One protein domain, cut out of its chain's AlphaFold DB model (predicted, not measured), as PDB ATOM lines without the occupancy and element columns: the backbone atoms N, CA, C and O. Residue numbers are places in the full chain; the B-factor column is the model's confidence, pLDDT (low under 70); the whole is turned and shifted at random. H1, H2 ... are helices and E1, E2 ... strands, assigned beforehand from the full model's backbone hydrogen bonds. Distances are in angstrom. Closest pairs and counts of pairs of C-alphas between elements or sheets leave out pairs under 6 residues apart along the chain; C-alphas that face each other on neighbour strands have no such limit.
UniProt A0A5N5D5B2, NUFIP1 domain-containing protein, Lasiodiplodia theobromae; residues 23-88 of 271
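What this domain is: This is residues 23 to 88 of the 271 residues of the protein "NUFIP1 domain-containing protein" of Lasiodiplodia theobromae (UniProt A0A5N5D5B2). A small strand hairpin, E1 and E2, lies toward one end of a long, open chain, with the short helix H1 sticking out before it; helix H2 begins beside the hairpin and leads away to H3, a long helix that reaches out as a free arm and makes much of the length. The printed part has 66 residues, with three named helices and two named strands in the order H1, E1, E2, H2, H3. The two strands form an antiparallel sheet, and the class is mostly helix. The whole is extended, with a radius of gyration of the C-alphas of 20.7 A and spans of 63 by 27 by 17 A.

How they stand to each other: H1, residues 23 to 27, stands free and is apart from E2, residues 39 to 43. E1, residues 32 to 36, and E2 are a hairpin, antiparallel at 158 degrees between their directions. N 34 and O 41 are 3.0 A apart and N 41 and O 34 are 2.8 A apart, both within hydrogen-bond range. The closest C-alphas of E2 and H2, residues 46 to 59, are those of Leu 43 and Ile 49, 5.9 A apart. E1 and H2 are only just apart, with closest C-alphas 8.0 A from each other. H3, residues 63 to 86, is apart from H2. In H1, H2 and H3 every O i to N i+4 pair is within hydrogen-bond range.

Where its parts are: H1 begins at C-alpha 23, (-4.710, -48.594, 26.387), and is 6.2 A long from first to last C-alpha. E1 measures 12.7 A and E2 13.0 A. H2 begins at C-alpha 46, (2.778, -37.271, 19.588), and measures 19.8 A. H3 measures 34.4 A and ends at C-alpha 86, (25.220, -56.158, -22.613).

The domain as a whole: The two C-alphas farthest apart, those of Ser 27 and Lys 88, are 65.1 A apart. The printed part has no cut, and the four links between its named elements are tight. The mean pLDDT of the printed part is 81.4; residues 23 to 26, 28 to 29 and 87 to 88 are under 70.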
ATOM      1  N   ALA A  23      -3.803 -49.068  25.345       67.25
ATOM      2  CA  ALA A  23      -4.710 -48.594  26.387       67.25
ATOM      3  C   ALA A  23      -3.956 -48.192  27.667       67.25
ATOM      4  O   ALA A  23      -4.252 -47.146  28.258       67.25
ATOM      5  N   LYS A  24      -2.927 -48.959  28.064       68.50
ATOM      6  CA  LYS A  24      -2.025 -48.593  29.175       68.50
ATOM      7  C   LYS A  24      -1.267 -47.292  28.862       68.50
ATOM      8  O   LYS A  24      -1.152 -46.423  29.728       68.50
ATOM      9  N   PHE A  25      -0.833 -47.094  27.615       66.38
ATOM     10  CA  PHE A  25      -0.161 -45.860  27.192       66.38
ATOM     11  C   PHE A  25      -1.090 -44.635  27.188       66.38
ATOM     12  O   PHE A  25      -0.714 -43.557  27.662       66.38
ATOM     13  N   LYS A  26      -2.337 -44.799  26.725       69.62
ATOM     14  CA  LYS A  26      -3.379 -43.762  26.820       69.62
ATOM     15  C   LYS A  26      -3.690 -43.397  28.277       69.62
ATOM     16  O   LYS A  26      -3.873 -42.219  28.578       69.62
ATOM     17  N   SER A  27      -3.675 -44.380  29.182       70.25
ATOM     18  CA  SER A  27      -3.872 -44.179  30.627       70.25
ATOM     19  C   SER A  27      -2.771 -43.317  31.272       70.25
ATOM     20  O   SER A  27      -3.065 -42.477  32.120       70.25
ATOM     21  N   MET A  28      -1.517 -43.415  30.808       64.81
ATOM     22  CA  MET A  28      -0.400 -42.565  31.270       64.81
ATOM     23  C   MET A  28      -0.388 -41.150  30.655       64.81
ATOM     24  O   MET A  28       0.604 -40.424  30.753       64.81
ATOM     25  N   GLY A  29      -1.480 -40.737  30.004       68.69
ATOM     26  CA  GLY A  29      -1.625 -39.400  29.425       68.69
ATOM     27  C   GLY A  29      -0.733 -39.149  28.207       68.69
ATOM     28  O   GLY A  29      -0.468 -37.993  27.883       68.69
ATOM     29  N   GLY A  30      -0.239 -40.208  27.552       70.44
ATOM     30  CA  GLY A  30       0.613 -40.106  26.362       70.44
ATOM     31  C   GLY A  30       2.010 -39.526  26.617       70.44
ATOM     32  O   GLY A  30       2.708 -39.181  25.665       70.44
ATOM     33  N   VAL A  31       2.429 -39.402  27.882       78.12
ATOM     34  CA  VAL A  31       3.745 -38.866  28.252       78.12
ATOM     35  C   VAL A  31       4.737 -40.015  28.413       78.12
ATOM     36  O   VAL A  31       4.654 -40.786  29.366       78.12
ATOM     37  N   LEU A  32       5.718 -40.109  27.510       80.69
ATOM     38  CA  LEU A  32       6.763 -41.132  27.579       80.69
ATOM     39  C   LEU A  32       8.000 -40.566  28.286       80.69
ATOM     40  O   LEU A  32       8.668 -39.670  27.768       80.69
ATOM     41  N   GLN A  33       8.311 -41.079  29.475       85.56
ATOM     42  CA  GLN A  33       9.526 -40.744  30.221       85.56
ATOM     43  C   GLN A  33      10.461 -41.945  30.241       85.56
ATOM     44  O   GLN A  33      10.079 -43.017  30.696       85.56
ATOM     45  N   PHE A  34      11.691 -41.767  29.767       84.88
ATOM     46  CA  PHE A  34      12.720 -42.798  29.853       84.88
ATOM     47  C   PHE A  34      14.046 -42.196  30.301       84.88
ATOM     48  O   PHE A  34      14.385 -41.058  29.970       84.88
ATOM     49  N   GLU A  35      14.816 -42.978  31.047       87.12
ATOM     50  CA  GLU A  35      16.160 -42.617  31.474       87.12
ATOM     51  C   GLU A  35      17.187 -43.337  30.598       87.12
ATOM     52  O   GLU A  35      17.174 -44.560  30.463       87.12
ATOM     53  N   TYR A  36      18.093 -42.583  29.978       80.94
ATOM     54  CA  TYR A  36      19.197 -43.148  29.212       80.94
ATOM     55  C   TYR A  36      20.505 -42.475  29.610       80.94
ATOM     56  O   TYR A  36      20.661 -41.262  29.469       80.94
ATOM     57  N   LYS A  37      21.468 -43.271  30.093       83.50
ATOM     58  CA  LYS A  37      22.777 -42.789  30.575       83.50
ATOM     59  C   LYS A  37      22.658 -41.702  31.659       83.50
ATOM     60  O   LYS A  37      23.363 -40.695  31.593       83.50
ATOM     61  N   GLY A  38      21.744 -41.878  32.615       89.44
ATOM     62  CA  GLY A  38      21.532 -40.918  33.704       89.44
ATOM     63  C   GLY A  38      20.813 -39.629  33.292       89.44
ATOM     64  O   GLY A  38      20.805 -38.663  34.049       89.44
ATOM     65  N   LYS A  39      20.263 -39.563  32.070       81.88
ATOM     66  CA  LYS A  39      19.480 -38.424  31.577       81.88
ATOM     67  C   LYS A  39      18.037 -38.859  31.367       81.88
ATOM     68  O   LYS A  39      17.782 -39.724  30.527       81.88
ATOM     69  N   SER A  40      17.107 -38.245  32.087       85.62
ATOM     70  CA  SER A  40      15.675 -38.404  31.848       85.62
ATOM     71  C   SER A  40      15.260 -37.582  30.623       85.62
ATOM     72  O   SER A  40      15.514 -36.381  30.537       85.62
ATOM     73  N   SER A  41      14.670 -38.244  29.630       83.25
ATOM     74  CA  SER A  41      14.054 -37.610  28.461       83.25
ATOM     75  C   SER A  41      12.546 -37.810  28.541       83.25
ATOM     76  O   SER A  41      12.080 -38.919  28.794       83.25
ATOM     77  N   THR A  42      11.782 -36.733  28.355       87.81
ATOM     78  CA  THR A  42      10.315 -36.751  28.414       87.81
ATOM     79  C   THR A  42       9.747 -36.329  27.068       87.81
ATOM     80  O   THR A  42       9.927 -35.182  26.664       87.81
ATOM     81  N   LEU A  43       9.044 -37.235  26.395       85.88
ATOM     82  CA  LEU A  43       8.314 -36.966  25.160       85.88
ATOM     83  C   LEU A  43       6.854 -36.704  25.532       85.88
ATOM     84  O   LEU A  43       6.183 -37.585  26.070       85.88
ATOM     85  N   LYS A  44       6.393 -35.464  25.330       83.50
ATOM     86  CA  LYS A  44       5.062 -35.005  25.771       83.50
ATOM     87  C   LYS A  44       4.051 -34.924  24.635       83.50
ATOM     88  O   LYS A  44       2.855 -34.950  24.900       83.50
ATOM     89  N   THR A  45       4.519 -34.769  23.399       84.00
ATOM     90  CA  THR A  45       3.658 -34.610  22.227       84.00
ATOM     91  C   THR A  45       3.780 -35.824  21.303       84.00
ATOM     92  O   THR A  45       4.848 -36.441  21.236       84.00
ATOM     93  N   PRO A  46       2.714 -36.183  20.565       83.25
ATOM     94  CA  PRO A  46       2.778 -37.271  19.588       83.25
ATOM     95  C   PRO A  46       3.780 -36.976  18.460       83.25
ATOM     96  O   PRO A  46       4.409 -37.897  17.943       83.25
ATOM     97  N   GLU A  47       3.980 -35.700  18.121       84.06
ATOM     98  CA  GLU A  47       4.985 -35.268  17.144       84.06
ATOM     99  C   GLU A  47       6.413 -35.524  17.644       84.06
ATOM    100  O   GLU A  47       7.228 -36.064  16.898       84.06
ATOM    101  N   ASP A  48       6.704 -35.232  18.917       85.12
ATOM    102  CA  ASP A  48       8.012 -35.523  19.521       85.12
ATOM    103  C   ASP A  48       8.292 -37.032  19.560       85.12
ATOM    104  O   ASP A  48       9.420 -37.466  19.318       85.12
ATOM    105  N   ILE A  49       7.265 -37.844  19.831       85.12
ATOM    106  CA  ILE A  49       7.370 -39.308  19.812       85.12
ATOM    107  C   ILE A  49       7.685 -39.796  18.396       85.12
ATOM    108  O   ILE A  49       8.612 -40.587  18.213       85.12
ATOM    109  N   ALA A  50       6.977 -39.289  17.385       86.69
ATOM    110  CA  ALA A  50       7.234 -39.633  15.990       86.69
ATOM    111  C   ALA A  50       8.646 -39.214  15.547       86.69
ATOM    112  O   ALA A  50       9.383 -40.020  14.971       86.69
ATOM    113  N   ALA A  51       9.065 -37.988  15.874       87.81
ATOM    114  CA  ALA A  51      10.397 -37.480  15.566       87.81
ATOM    115  C   ALA A  51      11.498 -38.318  16.237       87.81
ATOM    116  O   ALA A  51      12.490 -38.672  15.594       87.81
ATOM    117  N   TRP A  52      11.301 -38.701  17.500       88.06
ATOM    118  CA  TRP A  52      12.225 -39.563  18.229       88.06
ATOM    119  C   TRP A  52      12.311 -40.966  17.618       88.06
ATOM    120  O   TRP A  52      13.415 -41.487  17.440       88.06
ATOM    121  N   ILE A  53      11.178 -41.559  17.228       86.88
ATOM    122  CA  ILE A  53      11.136 -42.854  16.534       86.88
ATOM    123  C   ILE A  53      11.892 -42.770  15.207       86.88
ATOM    124  O   ILE A  53      12.705 -43.647  14.907       86.88
ATOM    125  N   GLU A  54      11.684 -41.720  14.413       87.50
ATOM    126  CA  GLU A  54      12.420 -41.528  13.167       87.50
ATOM    127  C   GLU A  54      13.925 -41.370  13.384       87.50
ATOM    128  O   GLU A  54      14.722 -41.975  12.662       87.50
ATOM    129  N   GLU A  55      14.326 -40.563  14.365       87.00
ATOM    130  CA  GLU A  55      15.724 -40.352  14.725       87.00
ATOM    131  C   GLU A  55      16.377 -41.673  15.154       87.00
ATOM    132  O   GLU A  55      17.450 -42.028  14.655       87.00
ATOM    133  N   ARG A  56      15.703 -42.456  16.007       89.44
ATOM    134  CA  ARG A  56      16.126 -43.806  16.410       89.44
ATOM    135  C   ARG A  56      16.211 -44.750  15.217       89.44
ATOM    136  O   ARG A  56      17.205 -45.454  15.092       89.44
ATOM    137  N   ARG A  57      15.223 -44.740  14.320       84.31
ATOM    138  CA  ARG A  57      15.179 -45.595  13.121       84.31
ATOM    139  C   ARG A  57      16.303 -45.269  12.138       84.31
ATOM    140  O   ARG A  57      16.815 -46.171  11.479       84.31
ATOM    141  N   LYS A  58      16.699 -43.994  12.049       81.50
ATOM    142  CA  LYS A  58      17.841 -43.522  11.247       81.50
ATOM    143  C   LYS A  58      19.180 -43.888  11.899       81.50
ATOM    144  O   LYS A  58      20.082 -44.341  11.202       81.50
ATOM    145  N   ARG A  59      19.318 -43.703  13.219       82.31
ATOM    146  CA  ARG A  59      20.580 -43.926  13.958       82.31
ATOM    147  C   ARG A  59      20.860 -45.383  14.299       82.31
ATOM    148  O   ARG A  59      22.020 -45.765  14.406       82.31
ATOM    149  N   PHE A  60      19.816 -46.185  14.452       77.00
ATOM    150  CA  PHE A  60      19.909 -47.598  14.791       77.00
ATOM    151  C   PHE A  60      19.078 -48.424  13.804       77.00
ATOM    152  O   PHE A  60      18.034 -48.966  14.178       77.00
ATOM    153  N   PRO A  61      19.506 -48.519  12.527       83.75
ATOM    154  CA  PRO A  61      18.879 -49.439  11.593       83.75
ATOM    155  C   PRO A  61      18.929 -50.864  12.158       83.75
ATOM    156  O   PRO A  61      19.959 -51.310  12.666       83.75
ATOM    157  N   THR A  62      17.816 -51.590  12.081       81.00
ATOM    158  CA  THR A  62      17.771 -52.985  12.531       81.00
ATOM    159  C   THR A  62      18.647 -53.854  11.628       81.00
ATOM    160  O   THR A  62      18.786 -53.579  10.434       81.00
ATOM    161  N   LYS A  63      19.213 -54.940  12.172       78.00
ATOM    162  CA  LYS A  63      20.025 -55.899  11.393       78.00
ATOM    163  C   LYS A  63      19.279 -56.395  10.146       78.00
ATOM    164  O   LYS A  63      19.865 -56.483   9.074       78.00
ATOM    165  N   GLN A  64      17.972 -56.622  10.276       76.50
ATOM    166  CA  GLN A  64      17.089 -57.004   9.173       76.50
ATOM    167  C   GLN A  64      17.002 -55.924   8.082       76.50
ATOM    168  O   GLN A  64      17.129 -56.238   6.904       76.50
ATOM    169  N   ARG A  65      16.861 -54.643   8.452       78.56
ATOM    170  CA  ARG A  65      16.784 -53.536   7.483       78.56
ATOM    171  C   ARG A  65      18.115 -53.288   6.774       78.56
ATOM    172  O   ARG A  65      18.121 -52.933   5.600       78.56
ATOM    173  N   ILE A  66      19.233 -53.483   7.472       81.56
ATOM    174  CA  ILE A  66      20.573 -53.416   6.873       81.56
ATOM    175  C   ILE A  66      20.741 -54.542   5.850       81.56
ATOM    176  O   ILE A  66      21.129 -54.263   4.722       81.56
ATOM    177  N   ALA A  67      20.387 -55.781   6.210       81.38
ATOM    178  CA  ALA A  67      20.469 -56.927   5.306       81.38
ATOM    179  C   ALA A  67      19.560 -56.764   4.077       81.38
ATOM    180  O   ALA A  67      19.988 -57.019   2.955       81.38
ATOM    181  N   GLN A  68      18.332 -56.270   4.264       81.75
ATOM    182  CA  GLN A  68      17.422 -55.979   3.156       81.75
ATOM    183  C   GLN A  68      17.991 -54.905   2.221       81.75
ATOM    184  O   GLN A  68      17.994 -55.094   1.010       81.75
ATOM    185  N   LYS A  69      18.522 -53.805   2.776       86.06
ATOM    186  CA  LYS A  69      19.127 -52.730   1.980       86.06
ATOM    187  C   LYS A  69      20.376 -53.201   1.228       86.06
ATOM    188  O   LYS A  69      20.568 -52.812   0.084       86.06
ATOM    189  N   GLN A  70      21.205 -54.040   1.848       87.44
ATOM    190  CA  GLN A  70      22.364 -54.643   1.182       87.44
ATOM    191  C   GLN A  70      21.940 -55.562   0.037       87.44
ATOM    192  O   GLN A  70      22.512 -55.475  -1.044       87.44
ATOM    193  N   LYS A  71      20.905 -56.383   0.243       87.94
ATOM    194  CA  LYS A  71      20.361 -57.258  -0.800       87.94
ATOM    195  C   LYS A  71      19.810 -56.459  -1.987       87.94
ATOM    196  O   LYS A  71      20.079 -56.806  -3.131       87.94
ATOM    197  N   GLU A  72      19.094 -55.367  -1.721       87.88
ATOM    198  CA  GLU A  72      18.591 -54.457  -2.761       87.88
ATOM    199  C   GLU A  72      19.737 -53.762  -3.518       87.88
ATOM    200  O   GLU A  72      19.708 -53.641  -4.743       87.88
ATOM    201  N   GLU A  73      20.779 -53.326  -2.808       87.00
ATOM    202  CA  GLU A  73      21.951 -52.699  -3.423       87.00
ATOM    203  C   GLU A  73      22.758 -53.689  -4.276       87.00
ATOM    204  O   GLU A  73      23.230 -53.324  -5.354       87.00
ATOM    205  N   GLU A  74      22.869 -54.946  -3.847       87.00
ATOM    206  CA  GLU A  74      23.517 -56.014  -4.608       87.00
ATOM    207  C   GLU A  74      22.729 -56.369  -5.875       87.00
ATOM    208  O   GLU A  74      23.312 -56.471  -6.953       87.00
ATOM    209  N   GLU A  75      21.401 -56.462  -5.792       86.50
ATOM    210  CA  GLU A  75      20.543 -56.681  -6.959       86.50
ATOM    211  C   GLU A  75      20.630 -55.507  -7.949       86.50
ATOM    212  O   GLU A  75      20.779 -55.698  -9.161       86.50
ATOM    213  N   LYS A  76      20.661 -54.270  -7.443       86.12
ATOM    214  CA  LYS A  76      20.874 -53.073  -8.266       86.12
ATOM    215  C   LYS A  76      22.275 -53.022  -8.883       86.12
ATOM    216  O   LYS A  76      22.441 -52.561 -10.015       86.12
ATOM    217  N   ARG A  77      23.303 -53.487  -8.167       85.56
ATOM    218  CA  ARG A  77      24.668 -53.616  -8.703       85.56
ATOM    219  C   ARG A  77      24.701 -54.661  -9.813       85.56
ATOM    220  O   ARG A  77      25.239 -54.369 -10.877       85.56
ATOM    221  N   ARG A  78      24.081 -55.823  -9.595       86.19
ATOM    222  CA  ARG A  78      24.040 -56.928 -10.556       86.19
ATOM    223  C   ARG A  78      23.315 -56.541 -11.840       86.19
ATOM    224  O   ARG A  78      23.864 -56.723 -12.918       86.19
ATOM    225  N   THR A  79      22.144 -55.919 -11.733       83.81
ATOM    226  CA  THR A  79      21.389 -55.421 -12.899       83.81
ATOM    227  C   THR A  79      22.158 -54.344 -13.666       83.81
ATOM    228  O   THR A  79      22.173 -54.340 -14.897       83.81
ATOM    229  N   ARG A  80      22.866 -53.447 -12.966       83.19
ATOM    230  CA  ARG A  80      23.733 -52.447 -13.606       83.19
ATOM    231  C   ARG A  80      24.926 -53.083 -14.318       83.19
ATOM    232  O   ARG A  80      25.301 -52.613 -15.390       83.19
ATOM    233  N   GLU A  81      25.540 -54.094 -13.716       83.94
ATOM    234  CA  GLU A  81      26.667 -54.819 -14.297       83.94
ATOM    235  C   GLU A  81      26.242 -55.634 -15.519       83.94
ATOM    236  O   GLU A  81      26.922 -55.585 -16.539       83.94
ATOM    237  N   GLU A  82      25.083 -56.286 -15.464       81.19
ATOM    238  CA  GLU A  82      24.488 -57.009 -16.587       81.19
ATOM    239  C   GLU A  82      24.146 -56.060 -17.743       81.19
ATOM    240  O   GLU A  82      24.596 -56.273 -18.869       81.19
ATOM    241  N   ALA A  83      23.497 -54.926 -17.457       80.31
ATOM    242  CA  ALA A  83      23.252 -53.888 -18.457       80.31
ATOM    243  C   ALA A  83      24.559 -53.298 -19.017       80.31
ATOM    244  O   ALA A  83      24.639 -52.914 -20.185       80.31
ATOM    245  N   GLN A  84      25.619 -53.204 -18.209       76.88
ATOM    246  CA  GLN A  84      26.926 -52.754 -18.684       76.88
ATOM    247  C   GLN A  84      27.634 -53.828 -19.521       76.88
ATOM    248  O   GLN A  84      28.334 -53.477 -20.472       76.88
ATOM    249  N   ALA A  85      27.468 -55.108 -19.193       76.19
ATOM    250  CA  ALA A  85      28.002 -56.232 -19.948       76.19
ATOM    251  C   ALA A  85      27.311 -56.360 -21.312       76.19
ATOM    252  O   ALA A  85      27.999 -56.512 -22.318       76.19
ATOM    253  N   GLU A  86      25.991 -56.182 -21.367       74.44
ATOM    254  CA  GLU A  86      25.220 -56.158 -22.613       74.44
ATOM    255  C   GLU A  86      25.592 -54.948 -23.488       74.44
ATOM    256  O   GLU A  86      25.752 -55.060 -24.703       74.44
ATOM    257  N   ARG A  87      25.840 -53.784 -22.869       69.56
ATOM    258  CA  ARG A  87      26.286 -52.567 -23.569       69.56
ATOM    259  C   ARG A  87      27.767 -52.559 -23.945       69.56
ATOM    260  O   ARG A  87      28.200 -51.584 -24.559       69.56
ATOM    261  N   LYS A  88      28.569 -53.578 -23.607       65.38
ATOM    262  CA  LYS A  88      29.931 -53.720 -24.152       65.38
ATOM    263  C   LYS A  88      29.799 -54.268 -25.578       65.38
ATOM    264  O   LYS A  88      29.597 -55.470 -25.737       65.38
TER     265      LYS A  88